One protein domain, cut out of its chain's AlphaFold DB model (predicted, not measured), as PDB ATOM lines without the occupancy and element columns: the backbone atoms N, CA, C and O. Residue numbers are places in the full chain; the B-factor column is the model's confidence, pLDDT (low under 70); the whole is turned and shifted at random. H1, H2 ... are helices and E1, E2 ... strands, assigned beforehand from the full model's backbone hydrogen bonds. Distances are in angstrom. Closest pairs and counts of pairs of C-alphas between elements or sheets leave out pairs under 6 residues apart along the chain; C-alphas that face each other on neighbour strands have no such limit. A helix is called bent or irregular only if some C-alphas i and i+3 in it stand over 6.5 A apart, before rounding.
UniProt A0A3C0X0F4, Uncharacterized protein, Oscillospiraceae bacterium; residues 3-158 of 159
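AT A GLANCE: This is residues 3 to 158 of the 159 residues of an uncharacterized protein of Oscillospiraceae bacterium (UniProt A0A3C0X0F4). A strongly twisted sheet of five strands curls round one long helix, H4, and this makes the core. Past one end of the core sit the short helix H1 and much of the long stretch of residues 17 to 43; at the opposite end sit H3 and the loop of residues 66 to 74, and H2 is off to the side by the last residue of H4. The 156 printed residues have four named helices and five named strands, along the chain H1 H2 E1 H3 H4 E2 E3 E4 E5; the mixed sheet has the order E1 E5 E4 E3 E2, and the class is mixed, helices and strands. The whole is only just compact, close to loose, with a radius of gyration of the C-alphas of 17.6 A, and only just elongated, spanning 54 by 35 by 20 A.

HOW THE PARTS SIT: Begin at the sheet with E3, residues 118 to 128, and E4, residues 135 to 144, an antiparallel hairpin in which N 123 and O 140 are 2.9 A apart, within hydrogen-bond range. E2, residues 110 to 115, is an edge strand antiparallel to E3, with N 112 and O 120 at 2.8 A. E5, residues 149 to 157, is antiparallel to E4, with N 151 and O 143 at 2.9 A, and bends by 54 degrees at residue 153. E2 to E5 form a meander, each strand the antiparallel neighbour of the one before. The other edge strand, E1, residues 52 to 54, is parallel to E5, with N 54 and O 150 at 2.8 A. Look next at H4, residues 86 to 105, which is on the sheet: its closest C-alphas to E3 are those of Gly 100 and Ile 123, 6.4 A apart. H4 is irregular, with C-alphas 87 and 90 7.6 A apart, and has a kink of 26 degrees near residue 93. H1, residues 11 to 16, is on the sheet too, with the C-alphas of Lys 15 and Gly 118 closest at 5.2 A. H3, residues 75 to 81, is on the sheet, with the C-alphas of Lys 75 and Phe 156 closest to E5 at 7.1 A. H1, H3 and H4 with the sheet make two layers, helices on one face of a sheet. H2, residues 44 to 50, is not on the sheet; it is close to H4 but not clearly touching, with the C-alphas of Val 47 and Lys 105 at 6.3 A. Every O i to N i+4 pair is within hydrogen-bond range in H2 and H3; H4 has 14 of 16, and H1 has 0 of 2 but 2 of 3 O i to N i+3 pairs.

IN THESE COORDINATES: Find C-alpha 86 at (105.873, 165.534, 134.260); from there H4 runs 29.0 A to C-alpha 105. E3 runs 31.8 A from C-alpha 118 at (119.217, 152.196, 157.721), E4 27.2 A, E5 20.3 A to C-alpha 157 at (110.524, 166.785, 151.838), and E2 15.4 A.

THE WHOLE: The C-alphas of Phe 34 and Gly 132 are the two farthest apart, at 55.9 A. The printed part has no cut, and its long links are H1 to H2 and E1 to H3. The mean pLDDT of the printed part is 89.6; look for values under 70 at residues 66 to 76 and at residue 158.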
ATOM      1  N   ARG A   3     132.750 149.684 160.309       91.75
ATOM      2  CA  ARG A   3     133.195 148.298 160.107       91.75
ATOM      3  C   ARG A   3     132.720 147.405 161.251       91.75
ATOM      4  O   ARG A   3     132.899 147.724 162.424       91.75
ATOM      5  N   ASN A   4     132.156 146.259 160.883       88.25
ATOM      6  CA  ASN A   4     131.835 145.173 161.806       88.25
ATOM      7  C   ASN A   4     132.944 144.128 161.677       88.25
ATOM      8  O   ASN A   4     133.375 143.833 160.562       88.25
ATOM      9  N   LEU A   5     133.433 143.613 162.804       83.12
ATOM     10  CA  LEU A   5     134.530 142.637 162.832       83.12
ATOM     11  C   LEU A   5     134.041 141.187 162.690       83.12
ATOM     12  O   LEU A   5     134.850 140.269 162.580       83.12
ATOM     13  N   SER A   6     132.726 140.980 162.710       79.44
ATOM     14  CA  SER A   6     132.066 139.704 162.450       79.44
ATOM     15  C   SER A   6     130.683 139.947 161.841       79.44
ATOM     16  O   SER A   6     130.197 141.078 161.817       79.44
ATOM     17  N   ASP A   7     130.029 138.878 161.393       72.56
ATOM     18  CA  ASP A   7     128.644 138.944 160.906       72.56
ATOM     19  C   ASP A   7     127.616 138.800 162.048       72.56
ATOM     20  O   ASP A   7     126.430 139.084 161.880       72.56
ATOM     21  N   ASN A   8     128.069 138.416 163.248       83.38
ATOM     22  CA  ASN A   8     127.243 138.318 164.451       83.38
ATOM     23  C   ASN A   8     127.160 139.681 165.152       83.38
ATOM     24  O   ASN A   8     127.825 139.914 166.163       83.38
ATOM     25  N   HIS A   9     126.337 140.579 164.613       85.94
ATOM     26  CA  HIS A   9     126.078 141.905 165.179       85.94
ATOM     27  C   HIS A   9     124.588 142.157 165.419       85.94
ATOM     28  O   HIS A   9     123.712 141.484 164.878       85.94
ATOM     29  N   CYS A  10     124.293 143.168 166.237       89.25
ATOM     30  CA  CYS A  10     122.924 143.624 166.429       89.25
ATOM     31  C   CYS A  10     122.350 144.223 165.121       89.25
ATOM     32  O   CYS A  10     123.105 144.706 164.266       89.25
ATOM     33  N   PRO A  11     121.013 144.273 164.975       89.56
ATOM     34  CA  PRO A  11     120.377 144.824 163.778       89.56
ATOM     35  C   PRO A  11     120.758 146.276 163.470       89.56
ATOM     36  O   PRO A  11     120.711 146.682 162.315       89.56
ATOM     37  N   GLU A  12     121.101 147.083 164.475       90.00
ATOM     38  CA  GLU A  12     121.516 148.476 164.280       90.00
ATOM     39  C   GLU A  12     122.881 148.573 163.585       90.00
ATOM     40  O   GLU A  12     122.985 149.182 162.520       90.00
ATOM     41  N   CYS A  13     123.903 147.897 164.116       91.44
ATOM     42  CA  CYS A  13     125.249 147.895 163.540       91.44
ATOM     43  C   CYS A  13     125.320 147.215 162.172       91.44
ATOM     44  O   CYS A  13     126.122 147.615 161.328       91.44
ATOM     45  N   LEU A  14     124.489 146.198 161.923       92.19
ATOM     46  CA  LEU A  14     124.421 145.553 160.610       92.19
ATOM     47  C   LEU A  14     123.980 146.530 159.511       92.19
ATOM     48  O   LEU A  14     124.502 146.469 158.403       92.19
ATOM     49  N   LYS A  15     123.097 147.485 159.821       92.25
ATOM     50  CA  LYS A  15     122.636 148.495 158.850       92.25
ATOM     51  C   LYS A  15     123.686 149.543 158.511       92.25
ATOM     52  O   LYS A  15     123.568 150.209 157.489       92.25
ATOM     53  N   LEU A  16     124.662 149.736 159.392       94.31
ATOM     54  CA  LEU A  16     125.738 150.702 159.200       94.31
ATOM     55  C   LEU A  16     126.980 150.062 158.590       94.31
ATOM     56  O   LEU A  16     127.894 150.785 158.203       94.31
ATOM     57  N   HIS A  17     127.034 148.732 158.490       94.19
ATOM     58  CA  HIS A  17     128.191 148.037 157.950       94.19
ATOM     59  C   HIS A  17     128.563 148.574 156.563       94.19
ATOM     60  O   HIS A  17     127.711 148.714 155.691       94.19
ATOM     61  N   GLU A  18     129.834 148.936 156.393       95.19
ATOM     62  CA  GLU A  18     130.409 149.508 155.173       95.19
ATOM     63  C   GLU A  18     129.777 150.829 154.704       95.19
ATOM     64  O   GLU A  18     130.098 151.315 153.619       95.19
ATOM     65  N   CYS A  19     128.927 151.472 155.508       97.00
ATOM     66  CA  CYS A  19     128.399 152.797 155.195       97.00
ATOM     67  C   CYS A  19     129.478 153.872 155.384       97.00
ATOM     68  O   CYS A  19     130.338 153.798 156.277       97.00
ATOM     69  N   TRP A  20     129.458 154.875 154.507       97.62
ATOM     70  CA  TRP A  20     130.457 155.942 154.469       97.62
ATOM     71  C   TRP A  20     129.845 157.235 154.999       97.62
ATOM     72  O   TRP A  20     128.776 157.657 154.573       97.62
ATOM     73  N   PHE A  21     130.532 157.877 155.937       96.31
ATOM     74  CA  PHE A  21     130.110 159.148 156.510       96.31
ATOM     75  C   PHE A  21     131.325 160.044 156.675       96.31
ATOM     76  O   PHE A  21     132.435 159.560 156.911       96.31
ATOM     77  N   LEU A  22     131.091 161.349 156.595       95.06
ATOM     78  CA  LEU A  22     132.032 162.322 157.115       95.06
ATOM     79  C   LEU A  22     132.029 162.173 158.641       95.06
ATOM     80  O   LEU A  22     130.961 162.022 159.234       95.06
ATOM     81  N   LYS A  23     133.206 162.201 159.269       91.56
ATOM     82  CA  LYS A  23     133.377 161.908 160.699       91.56
ATOM     83  C   LYS A  23     132.461 162.752 161.588       91.56
ATOM     84  O   LYS A  23     131.838 162.226 162.504       91.56
ATOM     85  N   GLU A  24     132.313 164.035 161.273       92.25
ATOM     86  CA  GLU A  24     131.483 164.987 162.021       92.25
ATOM     87  C   GLU A  24     129.976 164.832 161.739       92.25
ATOM     88  O   GLU A  24     129.153 165.490 162.371       92.25
ATOM     89  N   LYS A  25     129.600 163.986 160.771       93.25
ATOM     90  CA  LYS A  25     128.222 163.763 160.305       93.25
ATOM     91  C   LYS A  25     127.866 162.278 160.212       93.25
ATOM     92  O   LYS A  25     127.059 161.878 159.374       93.25
ATOM     93  N   ALA A  26     128.479 161.468 161.063       92.06
ATOM     94  CA  ALA A  26     128.170 160.056 161.215       92.06
ATOM     95  C   ALA A  26     127.058 159.846 162.266       92.06
ATOM     96  O   ALA A  26     126.838 160.720 163.110       92.06
ATOM     97  N   PRO A  27     126.358 158.695 162.252       91.06
ATOM     98  CA  PRO A  27     125.562 158.279 163.401       91.06
ATOM     99  C   PRO A  27     126.437 158.206 164.663       91.06
ATOM    100  O   PRO A  27     127.642 157.961 164.575       91.06
ATOM    101  N   SER A  28     125.835 158.407 165.837       89.19
ATOM    102  CA  SER A  28     126.555 158.422 167.115       89.19
ATOM    103  C   SER A  28     127.343 157.135 167.320       89.19
ATOM    104  O   SER A  28     126.746 156.065 167.334       89.19
ATOM    105  N   TRP A  29     128.653 157.234 167.519       86.56
ATOM    106  CA  TRP A  29     129.517 156.093 167.801       86.56
ATOM    107  C   TRP A  29     130.207 156.282 169.164       86.56
ATOM    108  O   TRP A  29     130.728 157.374 169.413       86.56
ATOM    109  N   PRO A  30     130.239 155.262 170.043       89.81
ATOM    110  CA  PRO A  30     129.621 153.937 169.890       89.81
ATOM    111  C   PRO A  30     128.080 153.997 169.833       89.81
ATOM    112  O   PRO A  30     127.473 154.834 170.493       89.81
ATOM    113  N   HIS A  31     127.450 153.110 169.049       86.06
ATOM    114  CA  HIS A  31     125.987 153.115 168.828       86.06
ATOM    115  C   HIS A  31     125.183 152.709 170.069       86.06
ATOM    116  O   HIS A  31     124.076 153.182 170.299       86.06
ATOM    117  N   HIS A  32     125.760 151.841 170.891       86.38
ATOM    118  CA  HIS A  32     125.144 151.291 172.091       86.38
ATOM    119  C   HIS A  32     126.239 150.811 173.059       86.38
ATOM    120  O   HIS A  32     127.411 150.712 172.667       86.38
ATOM    121  N   PRO A  33     125.901 150.489 174.322       89.69
ATOM    122  CA  PRO A  33     126.856 149.907 175.258       89.69
ATOM    123  C   PRO A  33     127.542 148.670 174.668       89.69
ATOM    124  O   PRO A  33     126.908 147.867 173.982       89.69
ATOM    125  N   PHE A  34     128.848 148.544 174.917       86.12
ATOM    126  CA  PHE A  34     129.690 147.442 174.425       86.12
ATOM    127  C   PHE A  34     129.686 147.267 172.894       86.12
ATOM    128  O   PHE A  34     129.965 146.181 172.386       86.12
ATOM    129  N   CYS A  35     129.379 148.330 172.138       87.69
ATOM    130  CA  CYS A  35     129.543 148.332 170.689       87.69
ATOM    131  C   CYS A  35     131.016 148.076 170.339       87.69
ATOM    132  O   CYS A  35     131.911 148.779 170.801       87.69
ATOM    133  N   HIS A  36     131.245 147.056 169.517       88.19
ATOM    134  CA  HIS A  36     132.566 146.584 169.095       88.19
ATOM    135  C   HIS A  36     132.825 146.872 167.608       88.19
ATOM    136  O   HIS A  36     133.707 146.276 166.991       88.19
ATOM    137  N   CYS A  37     132.038 147.776 167.022       91.06
ATOM    138  CA  CYS A  37     132.246 148.274 165.670       91.06
ATOM    139  C   CYS A  37     133.372 149.301 165.640       91.06
ATOM    140  O   CYS A  37     133.547 150.072 166.586       91.06
ATOM    141  N   LEU A  38     134.088 149.350 164.523       91.88
ATOM    142  CA  LEU A  38     135.191 150.276 164.305       91.88
ATOM    143  C   LEU A  38     134.814 151.344 163.281       91.88
ATOM    144  O   LEU A  38     133.985 151.118 162.396       91.88
ATOM    145  N   LEU A  39     135.464 152.499 163.385       92.50
ATOM    146  CA  LEU A  39     135.461 153.515 162.341       92.50
ATOM    147  C   LEU A  39     136.819 153.497 161.642       92.50
ATOM    148  O   LEU A  39     137.846 153.717 162.275       92.50
ATOM    149  N   GLU A  40     136.807 153.237 160.340       93.88
ATOM    150  CA  GLU A  40     138.001 153.211 159.492       93.88
ATOM    151  C   GLU A  40     137.997 154.398 158.531       93.88
ATOM    152  O   GLU A  40     136.952 154.750 157.968       93.88
ATOM    153  N   ASP A  41     139.156 155.010 158.318       95.19
ATOM    154  CA  ASP A  41     139.296 156.083 157.339       95.19
ATOM    155  C   ASP A  41     139.187 155.538 155.912       95.19
ATOM    156  O   ASP A  41     139.602 154.422 155.605       95.19
ATOM    157  N   ILE A  42     138.619 156.351 155.025       95.06
ATOM    158  CA  ILE A  42     138.499 156.037 153.601       95.06
ATOM    159  C   ILE A  42     139.386 157.021 152.845       95.06
ATOM    160  O   ILE A  42     139.266 158.228 153.081       95.06
ATOM    161  N   PRO A  43     140.240 156.561 151.914       95.38
ATOM    162  CA  PRO A  43     140.987 157.466 151.057       95.38
ATOM    163  C   PRO A  43     140.048 158.440 150.342       95.38
ATOM    164  O   PRO A  43     139.054 158.038 149.740       95.38
ATOM    165  N   TYR A  44     140.376 159.731 150.350       92.31
ATOM    166  CA  TYR A  44     139.532 160.747 149.714       92.31
ATOM    167  C   TYR A  44     139.273 160.459 148.222       92.31
ATOM    168  O   TYR A  44     138.161 160.637 147.730       92.31
ATOM    169  N   ASN A  45     140.273 159.924 147.514       96.25
ATOM    170  CA  ASN A  45     140.122 159.515 146.116       96.25
ATOM    171  C   ASN A  45     139.060 158.417 145.925       96.25
ATOM    172  O   ASN A  45     138.338 158.424 144.930       96.25
ATOM    173  N   ASP A  46     138.922 157.503 146.888       96.50
ATOM    174  CA  ASP A  46     137.885 156.471 146.858       96.50
ATOM    175  C   ASP A  46     136.502 157.091 147.053       96.50
ATOM    176  O   ASP A  46     135.574 156.762 146.318       96.50
ATOM    177  N   VAL A  47     136.364 158.064 147.956       95.00
ATOM    178  CA  VAL A  47     135.108 158.815 148.108       95.00
ATOM    179  C   VAL A  47     134.728 159.503 146.791       95.00
ATOM    180  O   VAL A  47     133.574 159.422 146.364       95.00
ATOM    181  N   LEU A  48     135.687 160.129 146.104       94.75
ATOM    182  CA  LEU A  48     135.438 160.823 144.840       94.75
ATOM    183  C   LEU A  48     135.055 159.889 143.687       94.75
ATOM    184  O   LEU A  48     134.159 160.230 142.911       94.75
ATOM    185  N   THR A  49     135.722 158.743 143.569       96.12
ATOM    186  CA  THR A  49     135.616 157.863 142.392       96.12
ATOM    187  C   THR A  49     134.636 156.707 142.568       96.12
ATOM    188  O   THR A  49     134.071 156.251 141.578       96.12
ATOM    189  N   LYS A  50     134.402 156.249 143.803       97.38
ATOM    190  CA  LYS A  50     133.582 155.062 144.096       97.38
ATOM    191  C   LYS A  50     132.209 155.392 144.677       97.38
ATOM    192  O   LYS A  50     131.293 154.587 144.521       97.38
ATOM    193  N   SER A  51     132.028 156.557 145.314       97.38
ATOM    194  CA  SER A  51     130.693 156.942 145.795       97.38
ATOM    195  C   SER A  51     129.733 157.083 144.620       97.38
ATOM    196  O   SER A  51     130.057 157.705 143.604       97.38
ATOM    197  N   SER A  52     128.530 156.553 144.795       98.00
ATOM    198  CA  SER A  52     127.505 156.485 143.760       98.00
ATOM    199  C   SER A  52     126.137 156.831 144.333       98.00
ATOM    200  O   SER A  52     125.941 156.918 145.548       98.00
ATOM    201  N   CYS A  53     125.170 157.052 143.455       97.06
ATOM    202  CA  CYS A  53     123.804 157.352 143.843       97.06
ATOM    203  C   CYS A  53     122.812 156.531 143.022       97.06
ATOM    204  O   CYS A  53     123.009 156.294 141.833       97.06
ATOM    205  N   LYS A  54     121.715 156.130 143.661       96.88
ATOM    206  CA  LYS A  54     120.572 155.480 143.024       96.88
ATOM    207  C   LYS A  54     119.347 156.371 143.157       96.88
ATOM    208  O   LYS A  54     118.836 156.586 144.257       96.88
ATOM    209  N   CYS A  55     118.864 156.855 142.022       95.06
ATOM    210  CA  CYS A  55     117.716 157.743 141.920       95.06
ATOM    211  C   CYS A  55     116.674 157.101 140.984       95.06
ATOM    212  O   CYS A  55     116.812 157.210 139.769       95.06
ATOM    213  N   PRO A  56     115.679 156.356 141.498       92.88
ATOM    214  CA  PRO A  56     114.685 155.701 140.643       92.88
ATOM    215  C   PRO A  56     113.808 156.732 139.916       92.88
ATOM    216  O   PRO A  56     113.327 157.674 140.550       92.88
ATOM    217  N   TYR A  57     113.581 156.556 138.611       91.06
ATOM    218  CA  TYR A  57     112.753 157.472 137.806       91.06
ATOM    219  C   TYR A  57     111.311 157.542 138.328       91.06
ATOM    220  O   TYR A  57     110.692 158.603 138.331       91.06
ATOM    221  N   GLU A  58     110.824 156.443 138.903       89.56
ATOM    222  CA  GLU A  58     109.487 156.289 139.476       89.56
ATOM    223  C   GLU A  58     109.235 157.242 140.650       89.56
ATOM    224  O   GLU A  58     108.089 157.512 141.010       89.56
ATOM    225  N   LYS A  59     110.307 157.783 141.254       87.94
ATOM    226  CA  LYS A  59     110.217 158.846 142.261       87.94
ATOM    227  C   LYS A  59     109.755 160.173 141.669       87.94
ATOM    228  O   LYS A  59     109.304 161.010 142.435       87.94
ATOM    229  N   PHE A  60     109.841 160.365 140.362       88.00
ATOM    230  CA  PHE A  60     109.442 161.589 139.677       88.00
ATOM    231  C   PHE A  60     108.118 161.364 138.955       88.00
ATOM    232  O   PHE A  60     107.142 162.057 139.235       88.00
ATOM    233  N   ASP A  61     108.051 160.315 138.144       85.56
ATOM    234  CA  ASP A  61     106.857 159.930 137.401       85.56
ATOM    235  C   ASP A  61     106.541 158.445 137.663       85.56
ATOM    236  O   ASP A  61     107.352 157.590 137.311       85.56
ATOM    237  N   PRO A  62     105.416 158.111 138.324       79.25
ATOM    238  CA  PRO A  62     104.298 159.002 138.648       79.25
ATOM    239  C   PRO A  62     104.389 159.674 140.029       79.25
ATOM    240  O   PRO A  62     103.485 160.417 140.384       79.25
ATOM    241  N   TYR A  63     105.401 159.418 140.870       79.38
ATOM    242  CA  TYR A  63     105.311 159.784 142.298       79.38
ATOM    243  C   TYR A  63     105.246 161.297 142.597       79.38
ATOM    244  O   TYR A  63     104.462 161.702 143.455       79.38
ATOM    245  N   LEU A  64     106.068 162.141 141.958       80.50
ATOM    246  CA  LEU A  64     105.973 163.602 142.137       80.50
ATOM    247  C   LEU A  64     104.839 164.194 141.308       80.50
ATOM    248  O   LEU A  64     104.175 165.115 141.775       80.50
ATOM    249  N   PHE A  65     104.628 163.668 140.103       77.50
ATOM    250  CA  PHE A  65     103.616 164.128 139.156       77.50
ATOM    251  C   PHE A  65     102.483 163.109 139.027       77.50
ATOM    252  O   PHE A  65     102.231 162.584 137.945       77.50
ATOM    253  N   VAL A  66     101.811 162.809 140.144       68.62
ATOM    254  CA  VAL A  66     100.704 161.843 140.142       68.62
ATOM    255  C   VAL A  66      99.585 162.383 139.243       68.62
ATOM    256  O   VAL A  66      99.072 163.470 139.530       68.62
ATOM    257  N   PRO A  67      99.164 161.651 138.194       54.56
ATOM    258  CA  PRO A  67      97.973 162.001 137.434       54.56
ATOM    259  C   PRO A  67      96.765 161.886 138.368       54.56
ATOM    260  O   PRO A  67      96.529 160.828 138.938       54.56
ATOM    261  N   GLU A  68      96.082 163.009 138.582       52.25
ATOM    262  CA  GLU A  68      94.795 163.205 139.266       52.25
ATOM    263  C   GLU A  68      94.271 162.109 140.238       52.25
ATOM    264  O   GLU A  68      93.916 160.993 139.872       52.25
ATOM    265  N   ASN A  69      94.019 162.537 141.486       46.81
ATOM    266  CA  ASN A  69      92.978 162.024 142.402       46.81
ATOM    267  C   ASN A  69      93.192 160.769 143.276       46.81
ATOM    268  O   ASN A  69      92.225 160.350 143.906       46.81
ATOM    269  N   SER A  70      94.401 160.235 143.477       51.78
ATOM    270  CA  SER A  70      94.597 159.192 144.519       51.78
ATOM    271  C   SER A  70      95.348 159.658 145.774       51.78
ATOM    272  O   SER A  70      94.988 159.240 146.870       51.78
ATOM    273  N   TYR A  71      96.313 160.579 145.664       47.06
ATOM    274  CA  TYR A  71      97.059 161.116 146.813       47.06
ATOM    275  C   TYR A  71      97.479 162.576 146.569       47.06
ATOM    276  O   TYR A  71      98.574 162.846 146.080       47.06
ATOM    277  N   LYS A  72      96.624 163.549 146.925       46.06
ATOM    278  CA  LYS A  72      96.978 164.984 146.942       46.06
ATOM    279  C   LYS A  72      97.956 165.288 148.084       46.06
ATOM    280  O   LYS A  72      97.633 165.990 149.038       46.06
ATOM    281  N   HIS A  73      99.181 164.787 148.005       53.12
ATOM    282  CA  HIS A  73     100.280 165.460 148.679       53.12
ATOM    283  C   HIS A  73     100.608 166.665 147.798       53.12
ATOM    284  O   HIS A  73     100.998 166.465 146.655       53.12
ATOM    285  N   GLY A  74     100.426 167.900 148.276       56.81
ATOM    286  CA  GLY A  74     100.639 169.152 147.518       56.81
ATOM    287  C   GLY A  74     102.073 169.411 147.012       56.81
ATOM    288  O   GLY A  74     102.475 170.559 146.871       56.81
ATOM    289  N   LYS A  75     102.859 168.357 146.776       64.88
ATOM    290  CA  LYS A  75     104.226 168.358 146.257       64.88
ATOM    291  C   LYS A  75     104.258 168.643 144.751       64.88
ATOM    292  O   LYS A  75     105.112 169.417 144.330       64.88
ATOM    293  N   SER A  76     103.309 168.102 143.973       69.81
ATOM    294  CA  SER A  76     103.160 168.431 142.543       69.81
ATOM    295  C   SER A  76     102.880 169.923 142.353       69.81
ATOM    296  O   SER A  76     103.573 170.586 141.591       69.81
ATOM    297  N   ALA A  77     101.976 170.483 143.164       75.88
ATOM    298  CA  ALA A  77     101.610 171.897 143.125       75.88
ATOM    299  C   ALA A  77     102.806 172.843 143.344       75.88
ATOM    300  O   ALA A  77     102.849 173.923 142.759       75.88
ATOM    301  N   MET A  78     103.801 172.461 144.160       81.12
ATOM    302  CA  MET A  78     105.002 173.288 144.335       81.12
ATOM    303  C   MET A  78     105.879 173.282 143.082       81.12
ATOM    304  O   MET A  78     106.270 174.355 142.629       81.12
ATOM    305  N   LEU A  79     106.137 172.110 142.493       86.44
ATOM    306  CA  LEU A  79     106.902 171.993 141.246       86.44
ATOM    307  C   LEU A  79     106.199 172.716 140.089       86.44
ATOM    308  O   LEU A  79     106.834 173.484 139.367       86.44
ATOM    309  N   GLU A  80     104.881 172.560 139.983       88.19
ATOM    310  CA  GLU A  80     104.040 173.273 139.017       88.19
ATOM    311  C   GLU A  80     104.098 174.792 139.227       88.19
ATOM    312  O   GLU A  80     104.256 175.543 138.265       88.19
ATOM    313  N   SER A  81     104.082 175.268 140.481       88.12
ATOM    314  CA  SER A  81     104.234 176.700 140.793       88.12
ATOM    315  C   SER A  81     105.591 177.281 140.377       88.12
ATOM    316  O   SER A  81     105.740 178.501 140.277       88.12
ATOM    317  N   TRP A  82     106.585 176.422 140.134       91.50
ATOM    318  CA  TRP A  82     107.914 176.781 139.633       91.50
ATOM    319  C   TRP A  82     108.051 176.549 138.123       91.50
ATOM    320  O   TRP A  82     109.117 176.793 137.564       91.50
ATOM    321  N   GLY A  83     106.982 176.104 137.453       92.69
ATOM    322  CA  GLY A  83     106.926 175.874 136.011       92.69
ATOM    323  C   GLY A  83     107.332 174.471 135.564       92.69
ATOM    324  O   GLY A  83     107.440 174.242 134.359       92.69
ATOM    325  N   TYR A  84     107.564 173.540 136.492       92.44
ATOM    326  CA  TYR A  84     107.901 172.155 136.170       92.44
ATOM    327  C   TYR A  84     106.656 171.287 135.995       92.44
ATOM    328  O   TYR A  84     105.644 171.461 136.668       92.44
ATOM    329  N   SER A  85     106.758 170.313 135.098       91.19
ATOM    330  CA  SER A  85     105.708 169.343 134.789       91.19
ATOM    331  C   SER A  85     106.287 167.932 134.701       91.19
ATOM    332  O   SER A  85     107.503 167.757 134.714       91.19
ATOM    333  N   VAL A  86     105.434 166.922 134.500       90.06
ATOM    334  CA  VAL A  86     105.873 165.534 134.260       90.06
ATOM    335  C   VAL A  86     106.894 165.407 133.120       90.06
ATOM    336  O   VAL A  86     107.776 164.553 133.173       90.06
ATOM    337  N   ARG A  87     106.850 166.307 132.127       92.38
ATOM    338  CA  ARG A  87     107.812 166.349 131.009       92.38
ATOM    339  C   ARG A  87     109.238 166.678 131.452       92.38
ATOM    340  O   ARG A  87     110.179 166.412 130.716       92.38
ATOM    341  N   ASP A  88     109.391 167.250 132.642       93.50
ATOM    342  CA  ASP A  88     110.670 167.642 133.226       93.50
ATOM    343  C   ASP A  88     111.239 166.567 134.172       93.50
ATOM    344  O   ASP A  88     112.286 166.780 134.777       93.50
ATOM    345  N   SER A  89     110.585 165.406 134.306       92.69
ATOM    346  CA  SER A  89     110.978 164.349 135.253       92.69
ATOM    347  C   SER A  89     112.418 163.874 135.064       92.69
ATOM    348  O   SER A  89     113.143 163.734 136.048       92.69
ATOM    349  N   SER A  90     112.867 163.683 133.817       95.06
ATOM    350  CA  SER A  90     114.251 163.283 133.527       95.06
ATOM    351  C   SER A  90     115.256 164.347 133.969       95.06
ATOM    352  O   SER A  90     116.223 164.024 134.651       95.06
ATOM    353  N   TYR A  91     114.979 165.619 133.667       95.75
ATOM    354  CA  TYR A  91     115.818 166.738 134.098       95.75
ATOM    355  C   TYR A  91     115.887 166.833 135.629       95.75
ATOM    356  O   TYR A  91     116.968 166.921 136.203       95.75
ATOM    357  N   LEU A  92     114.738 166.756 136.308       94.75
ATOM    358  CA  LEU A  92     114.671 166.812 137.770       94.75
ATOM    359  C   LEU A  92     115.424 165.648 138.418       94.75
ATOM    360  O   LEU A  92     116.107 165.847 139.422       94.75
ATOM    361  N   LYS A  93     115.325 164.445 137.842       95.56
ATOM    362  CA  LYS A  93     116.096 163.280 138.280       95.56
ATOM    363  C   LYS A  93     117.590 163.548 138.168       95.56
ATOM    364  O   LYS A  93     118.290 163.364 139.157       95.56
ATOM    365  N   GLU A  94     118.064 163.956 136.994       96.81
ATOM    366  CA  GLU A  94     119.486 164.209 136.731       96.81
ATOM    367  C   GLU A  94     120.051 165.296 137.650       96.81
ATOM    368  O   GLU A  94     121.111 165.110 138.245       96.81
ATOM    369  N   GLU A  95     119.316 166.389 137.846       97.31
ATOM    370  CA  GLU A  95     119.771 167.508 138.670       97.31
ATOM    371  C   GLU A  95     119.797 167.155 140.170       97.31
ATOM    372  O   GLU A  95     120.774 167.449 140.864       97.31
ATOM    373  N   ILE A  96     118.771 166.452 140.679       96.62
ATOM    374  CA  ILE A  96     118.757 165.952 142.067       96.62
ATOM    375  C   ILE A  96     119.854 164.906 142.283       96.62
ATOM    376  O   ILE A  96     120.487 164.892 143.339       96.62
ATOM    377  N   GLU A  97     120.080 164.028 141.307       97.69
ATOM    378  CA  GLU A  97     121.115 162.997 141.360       97.69
ATOM    379  C   GLU A  97     122.513 163.619 141.423       97.69
ATOM    380  O   GLU A  97     123.285 163.312 142.336       97.69
ATOM    381  N   LYS A  98     122.794 164.568 140.524       98.06
ATOM    382  CA  LYS A  98     124.048 165.321 140.478       98.06
ATOM    383  C   LYS A  98     124.314 166.048 141.795       98.06
ATOM    384  O   LYS A  98     125.330 165.791 142.442       98.06
ATOM    385  N   GLN A  99     123.390 166.911 142.232       98.38
ATOM    386  CA  GLN A  99     123.569 167.676 143.470       98.38
ATOM    387  C   GLN A  99     123.620 166.769 144.702       98.38
ATOM    388  O   GLN A  99     124.392 167.031 145.624       98.38
ATOM    389  N   GLY A 100     122.820 165.699 144.731       98.06
ATOM    390  CA  GLY A 100     122.814 164.710 145.805       98.06
ATOM    391  C   GLY A 100     124.179 164.053 145.982       98.06
ATOM    392  O   GLY A 100     124.729 164.054 147.085       98.06
ATOM    393  N   LEU A 101     124.760 163.551 144.891       98.38
ATOM    394  CA  LEU A 101     126.060 162.891 144.925       98.38
ATOM    395  C   LEU A 101     127.198 163.865 145.255       98.38
ATOM    396  O   LEU A 101     128.037 163.561 146.104       98.38
ATOM    397  N   GLU A 102     127.221 165.041 144.624       98.31
ATOM    398  CA  GLU A 102     128.230 166.072 144.893       98.31
ATOM    399  C   GLU A 102     128.193 166.518 146.357       98.31
ATOM    400  O   GLU A 102     129.229 166.585 147.025       98.31
ATOM    401  N   LYS A 103     127.003 166.787 146.901       98.44
ATOM    402  CA  LYS A 103     126.864 167.213 148.296       98.44
ATOM    403  C   LYS A 103     127.186 166.085 149.267       98.44
ATOM    404  O   LYS A 103     127.804 166.355 150.290       98.44
ATOM    405  N   TYR A 104     126.860 164.835 148.953       98.25
ATOM    406  CA  TYR A 104     127.258 163.696 149.778       98.25
ATOM    407  C   TYR A 104     128.783 163.541 149.875       98.25
ATOM    408  O   TYR A 104     129.309 163.491 150.988       98.25
ATOM    409  N   LYS A 105     129.496 163.571 148.738       97.38
ATOM    410  CA  LYS A 105     130.971 163.490 148.689       97.38
ATOM    411  C   LYS A 105     131.647 164.587 149.513       97.38
ATOM    412  O   LYS A 105     132.643 164.334 150.178       97.38
ATOM    413  N   ASN A 106     131.069 165.788 149.502       96.44
ATOM    414  CA  ASN A 106     131.574 166.946 150.239       96.44
ATOM    415  C   ASN A 106     131.097 167.016 151.700       96.44
ATOM    416  O   ASN A 106     131.365 168.000 152.384       96.44
ATOM    417  N   GLY A 107     130.334 166.034 152.188       96.06
ATOM    418  CA  GLY A 107     129.771 166.094 153.535       96.06
ATOM    419  C   GLY A 107     128.660 167.138 153.706       96.06
ATOM    420  O   GLY A 107     128.279 167.456 154.825       96.06
ATOM    421  N   ASN A 108     128.094 167.684 152.633       97.56
ATOM    422  CA  ASN A 108     127.054 168.718 152.633       97.56
ATOM    423  C   ASN A 108     125.638 168.139 152.811       97.56
ATOM    424  O   ASN A 108     124.724 168.396 152.028       97.56
ATOM    425  N   TYR A 109     125.453 167.367 153.878       97.62
ATOM    426  CA  TYR A 109     124.171 166.800 154.293       97.62
ATOM    427  C   TYR A 109     123.919 167.018 155.788       97.62
ATOM    428  O   TYR A 109     124.800 167.469 156.526       97.62
ATOM    429  N   THR A 110     122.700 166.713 156.225       96.88
ATOM    430  CA  THR A 110     122.315 166.627 157.641       96.88
ATOM    431  C   THR A 110     122.022 165.172 157.982       96.88
ATOM    432  O   THR A 110     121.321 164.502 157.220       96.88
ATOM    433  N   ILE A 111     122.567 164.677 159.095       96.25
ATOM    434  CA  ILE A 111     122.283 163.325 159.582       96.25
ATOM    435  C   ILE A 111     120.830 163.259 160.070       96.25
ATOM    436  O   ILE A 111     120.354 164.153 160.767       96.25
ATOM    437  N   GLY A 112     120.104 162.238 159.631       93.62
ATOM    438  CA  GLY A 112     118.723 161.988 160.024       93.62
ATOM    439  C   GLY A 112     118.606 160.832 161.013       93.62
ATOM    440  O   GLY A 112     119.573 160.409 161.641       93.62
ATOM    441  N   LEU A 113     117.397 160.285 161.113       91.81
ATOM    442  CA  LEU A 113     117.110 159.131 161.960       91.81
ATOM    443  C   LEU A 113     117.753 157.846 161.406       91.81
ATOM    444  O   LEU A 113     117.578 157.525 160.226       91.81
ATOM    445  N   LEU A 114     118.423 157.094 162.280       92.75
ATOM    446  CA  LEU A 114     118.726 155.678 162.077       92.75
ATOM    447  C   LEU A 114     117.479 154.861 162.424       92.75
ATOM    448  O   LEU A 114     116.980 154.945 163.543       92.75
ATOM    449  N   ASN A 115     116.938 154.109 161.467       89.00
ATOM    450  CA  ASN A 115     115.728 153.315 161.695       89.00
ATOM    451  C   ASN A 115     115.876 151.863 161.219       89.00
ATOM    452  O   ASN A 115     116.984 151.360 161.035       89.00
ATOM    453  N   GLU A 116     114.766 151.141 161.071       89.00
ATOM    454  CA  GLU A 116     114.771 149.747 160.611       89.00
ATOM    455  C   GLU A 116     115.367 149.546 159.210       89.00
ATOM    456  O   GLU A 116     115.910 148.484 158.937       89.00
ATOM    457  N   TYR A 117     115.350 150.578 158.365       89.94
ATOM    458  CA  TYR A 117     115.829 150.501 156.987       89.94
ATOM    459  C   TYR A 117     117.283 150.957 156.812       89.94
ATOM    460  O   TYR A 117     117.881 150.670 155.784       89.94
ATOM    461  N   GLY A 118     117.847 151.683 157.781       93.81
ATOM    462  CA  GLY A 118     119.217 152.196 157.721       93.81
ATOM    463  C   GLY A 118     119.329 153.666 158.103       93.81
ATOM    464  O   GLY A 118     118.394 154.261 158.649       93.81
ATOM    465  N   GLN A 119     120.497 154.251 157.838       96.50
ATOM    466  CA  GLN A 119     120.776 155.642 158.178       96.50
ATOM    467  C   GLN A 119     120.213 156.590 157.120       96.50
ATOM    468  O   GLN A 119     120.561 156.510 155.939       96.50
ATOM    469  N   ARG A 120     119.376 157.540 157.547       96.38
ATOM    470  CA  ARG A 120     118.879 158.610 156.675       96.38
ATOM    471  C   ARG A 120     119.804 159.821 156.685       96.38
ATOM    472  O   ARG A 120     120.357 160.171 157.727       96.38
ATOM    473  N   ILE A 121     119.902 160.499 155.549       97.50
ATOM    474  CA  ILE A 121     120.494 161.834 155.431       97.50
ATOM    475  C   ILE A 121     119.570 162.753 154.634       97.50
ATOM    476  O   ILE A 121     118.796 162.308 153.781       97.50
ATOM    477  N   SER A 122     119.666 164.048 154.902       97.12
ATOM    478  CA  SER A 122     118.936 165.093 154.191       97.12
ATOM    479  C   SER A 122     119.900 165.985 153.421       97.12
ATOM    480  O   SER A 122     120.887 166.464 153.983       97.12
ATOM    481  N   ILE A 123     119.602 166.229 152.145       97.56
ATOM    482  CA  ILE A 123     120.413 167.058 151.248       97.56
ATOM    483  C   ILE A 123     119.542 168.180 150.689       97.56
ATOM    484  O   ILE A 123     118.462 167.931 150.152       97.56
ATOM    485  N   ARG A 124     120.011 169.426 150.812       97.00
ATOM    486  CA  ARG A 124     119.353 170.580 150.189       97.00
ATOM    487  C   ARG A 124     119.699 170.630 148.706       97.00
ATOM    488  O   ARG A 124     120.881 170.665 148.373       97.00
ATOM    489  N   VAL A 125     118.688 170.689 147.854       95.88
ATOM    490  CA  VAL A 125     118.811 170.865 146.402       95.88
ATOM    491  C   VAL A 125     118.265 172.232 146.018       95.88
ATOM    492  O   VAL A 125     117.356 172.746 146.673       95.88
ATOM    493  N   GLU A 126     118.841 172.813 144.975       96.00
ATOM    494  CA  GLU A 126     118.449 174.097 144.405       96.00
ATOM    495  C   GLU A 126     118.080 173.931 142.931       96.00
ATOM    496  O   GLU A 126     118.812 173.293 142.184       96.00
ATOM    497  N   LEU A 127     116.951 174.496 142.508       95.19
ATOM    498  CA  LEU A 127     116.504 174.486 141.115       95.19
ATOM    499  C   LEU A 127     116.174 175.909 140.660       95.19
ATOM    500  O   LEU A 127     115.615 176.676 141.449       95.19
ATOM    501  N   PRO A 128     116.466 176.283 139.407       95.94
ATOM    502  CA  PRO A 128     115.943 177.523 138.850       95.94
ATOM    503  C   PRO A 128     114.415 177.449 138.728       95.94
ATOM    504  O   PRO A 128     113.839 176.381 138.529       95.94
ATOM    505  N   ARG A 129     113.725 178.585 138.816       94.69
ATOM    506  CA  ARG A 129     112.327 178.647 138.378       94.69
ATOM    507  C   ARG A 129     112.294 178.576 136.853       94.69
ATOM    508  O   ARG A 129     113.037 179.272 136.175       94.69
ATOM    509  N   LYS A 130     111.416 177.739 136.305       94.69
ATOM    510  CA  LYS A 130     111.196 177.631 134.855       94.69
ATOM    511  C   LYS A 130     110.193 178.672 134.350       94.69
ATOM    512  O   LYS A 130     110.214 179.024 133.176       94.69
ATOM    513  N   ASN A 131     109.320 179.167 135.229       92.38
ATOM    514  CA  ASN A 131     108.275 180.150 134.920       92.38
ATOM    515  C   ASN A 131     108.577 181.584 135.406       92.38
ATOM    516  O   ASN A 131     107.657 182.394 135.496       92.38
ATOM    517  N   GLY A 132     109.825 181.904 135.746       90.50
ATOM    518  CA  GLY A 132     110.216 183.238 136.203       90.50
ATOM    519  C   GLY A 132     111.652 183.276 136.710       90.50
ATOM    520  O   GLY A 132     112.382 182.297 136.575       90.50
ATOM    521  N   ASP A 133     112.039 184.388 137.328       91.12
ATOM    522  CA  ASP A 133     113.402 184.582 137.820       91.12
ATOM    523  C   ASP A 133     113.637 183.960 139.204       91.12
ATOM    524  O   ASP A 133     112.747 183.891 140.060       91.12
ATOM    525  N   GLY A 134     114.886 183.561 139.445       94.31
ATOM    526  CA  GLY A 134     115.379 183.119 140.745       94.31
ATOM    527  C   GLY A 134     115.430 181.604 140.939       94.31
ATOM    528  O   GLY A 134     115.039 180.807 140.087       94.31
ATOM    529  N   THR A 135     115.933 181.221 142.110       94.94
ATOM    530  CA  THR A 135     116.193 179.832 142.499       94.94
ATOM    531  C   THR A 135     115.304 179.453 143.674       94.94
ATOM    532  O   THR A 135     115.055 180.249 144.581       94.94
ATOM    533  N   VAL A 136     114.824 178.218 143.672       92.62
ATOM    534  CA  VAL A 136     114.092 177.608 144.780       92.62
ATOM    535  C   VAL A 136     114.950 176.526 145.414       92.62
ATOM    536  O   VAL A 136     115.650 175.798 144.721       92.62
ATOM    537  N   SER A 137     114.890 176.405 146.740       93.06
ATOM    538  CA  SER A 137     115.623 175.375 147.479       93.06
ATOM    539  C   SER A 137     114.674 174.499 148.286       93.06
ATOM    540  O   SER A 137     113.765 175.022 148.936       93.06
ATOM    541  N   PHE A 138     114.919 173.194 148.316       92.00
ATOM    542  CA  PHE A 138     114.134 172.233 149.091       92.00
ATOM    543  C   PHE A 138     115.003 171.078 149.595       92.00
ATOM    544  O   PHE A 138     116.157 170.922 149.193       92.00
ATOM    545  N   ILE A 139     114.468 170.286 150.525       94.62
ATOM    546  CA  ILE A 139     115.174 169.147 151.112       94.62
ATOM    547  C   ILE A 139     114.775 167.856 150.397       94.62
ATOM    548  O   ILE A 139     113.597 167.567 150.194       94.62
ATOM    549  N   THR A 140     115.781 167.053 150.072       94.81
ATOM    550  CA  THR A 140     115.654 165.682 149.574       94.81
ATOM    551  C   THR A 140     116.140 164.708 150.646       94.81
ATOM    552  O   THR A 140     117.066 165.005 151.403       94.81
ATOM    553  N   GLY A 141     115.476 163.560 150.759       95.56
ATOM    554  CA  GLY A 141     115.773 162.530 151.750       95.56
ATOM    555  C   GLY A 141     116.409 161.304 151.109       95.56
ATOM    556  O   GLY A 141     115.830 160.710 150.194       95.56
ATOM    557  N   TRP A 142     117.556 160.894 151.640       97.31
ATOM    558  CA  TRP A 142     118.368 159.796 151.127       97.31
ATOM    559  C   TRP A 142     118.644 158.759 152.213       97.31
ATOM    560  O   TRP A 142     118.617 159.064 153.406       97.31
ATOM    561  N   MET A 143     118.904 157.530 151.791       97.31
ATOM    562  CA  MET A 143     119.456 156.462 152.619       97.31
ATOM    563  C   MET A 143     120.919 156.268 152.271       97.31
ATOM    564  O   MET A 143     121.248 156.216 151.086       97.31
ATOM    565  N   VAL A 144     121.771 156.151 153.281       97.81
ATOM    566  CA  VAL A 144     123.163 155.745 153.087       97.81
ATOM    567  C   VAL A 144     123.221 154.226 153.129       97.81
ATOM    568  O   VAL A 144     122.711 153.611 154.061       97.81
ATOM    569  N   ASN A 145     123.817 153.653 152.094       97.25
ATOM    570  CA  ASN A 145     124.024 152.227 151.912       97.25
ATOM    571  C   ASN A 145     125.531 151.912 151.954       97.25
ATOM    572  O   ASN A 145     126.364 152.826 151.867       97.25
ATOM    573  N   PRO A 146     125.896 150.622 152.054       96.94
ATOM    574  CA  PRO A 146     127.277 150.173 151.953       96.94
ATOM    575  C   PRO A 146     128.022 150.736 150.738       96.94
ATOM    576  O   PRO A 146     127.430 150.994 149.687       96.94
ATOM    577  N   ASN A 147     129.342 150.865 150.867       96.06
ATOM    578  CA  ASN A 147     130.259 151.160 149.762       96.06
ATOM    579  C   ASN A 147     130.004 152.513 149.076       96.06
ATOM    580  O   ASN A 147     130.157 152.663 147.865       96.06
ATOM    581  N   GLY A 148     129.603 153.516 149.863       96.31
ATOM    582  CA  GLY A 148     129.449 154.889 149.383       96.31
ATOM    583  C   GLY A 148     128.217 155.126 148.511       96.31
ATOM    584  O   GLY A 148     128.136 156.168 147.859       96.31
ATOM    585  N   LEU A 149     127.268 154.189 148.484       98.19
ATOM    586  CA  LEU A 149     126.010 154.342 147.763       98.19
ATOM    587  C   LEU A 149     125.015 155.177 148.580       98.19
ATOM    588  O   LEU A 149     124.719 154.853 149.727       98.19
ATOM    589  N   ILE A 150     124.404 156.188 147.964       98.31
ATOM    590  CA  ILE A 150     123.199 156.844 148.495       98.31
ATOM    591  C   ILE A 150     121.975 156.522 147.639       98.31
ATOM    592  O   ILE A 150     122.043 156.530 146.414       98.31
ATOM    593  N   GLN A 151     120.829 156.251 148.257       97.69
ATOM    594  CA  GLN A 151     119.577 155.993 147.541       97.69
ATOM    595  C   GLN A 151     118.538 157.065 147.850       97.69
ATOM    596  O   GLN A 151     118.254 157.340 149.016       97.69
ATOM    597  N   LEU A 152     117.932 157.641 146.809       96.50
ATOM    598  CA  LEU A 152     116.865 158.619 146.972       96.50
ATOM    599  C   LEU A 152     115.587 157.937 147.473       96.50
ATOM    600  O   LEU A 152     114.960 157.140 146.772       96.50
ATOM    601  N   ASN A 153     115.157 158.300 148.679       92.06
ATOM    602  CA  ASN A 153     113.915 157.802 149.265       92.06
ATOM    603  C   ASN A 153     112.769 158.789 149.077       92.06
ATOM    604  O   ASN A 153     111.642 158.388 148.760       92.06
ATOM    605  N   THR A 154     113.061 160.074 149.274       89.56
ATOM    606  CA  THR A 154     112.083 161.155 149.231       89.56
ATOM    607  C   THR A 154     112.627 162.281 148.349       89.56
ATOM    608  O   THR A 154     113.470 163.049 148.810       89.56
ATOM    609  N   PRO A 155     112.149 162.411 147.099       86.44
ATOM    610  CA  PRO A 155     112.598 163.455 146.171       86.44
ATOM    611  C   PRO A 155     112.192 164.863 146.611       86.44
ATOM    612  O   PRO A 155     112.743 165.844 146.132       86.44
ATOM    613  N   PHE A 156     111.220 164.966 147.522       84.44
ATOM    614  CA  PHE A 156     110.730 166.235 148.035       84.44
ATOM    615  C   PHE A 156     110.191 166.082 149.464       84.44
ATOM    616  O   PHE A 156     109.173 165.407 149.693       84.44
ATOM    617  N   GLY A 157     110.901 166.668 150.429       72.12
ATOM    618  CA  GLY A 157     110.524 166.785 151.838       72.12
ATOM    619  C   GLY A 157     110.064 168.205 152.185       72.12
ATOM    620  O   GLY A 157     110.548 169.174 151.602       72.12
ATOM    621  N   GLY A 158     109.107 168.317 153.113       56.78
ATOM    622  CA  GLY A 158     108.644 169.605 153.644       56.78
ATOM    623  C   GLY A 158     109.720 170.311 154.477       56.78
ATOM    624  O   GLY A 158     110.675 169.665 154.907       56.78
TER     625      GLY A 158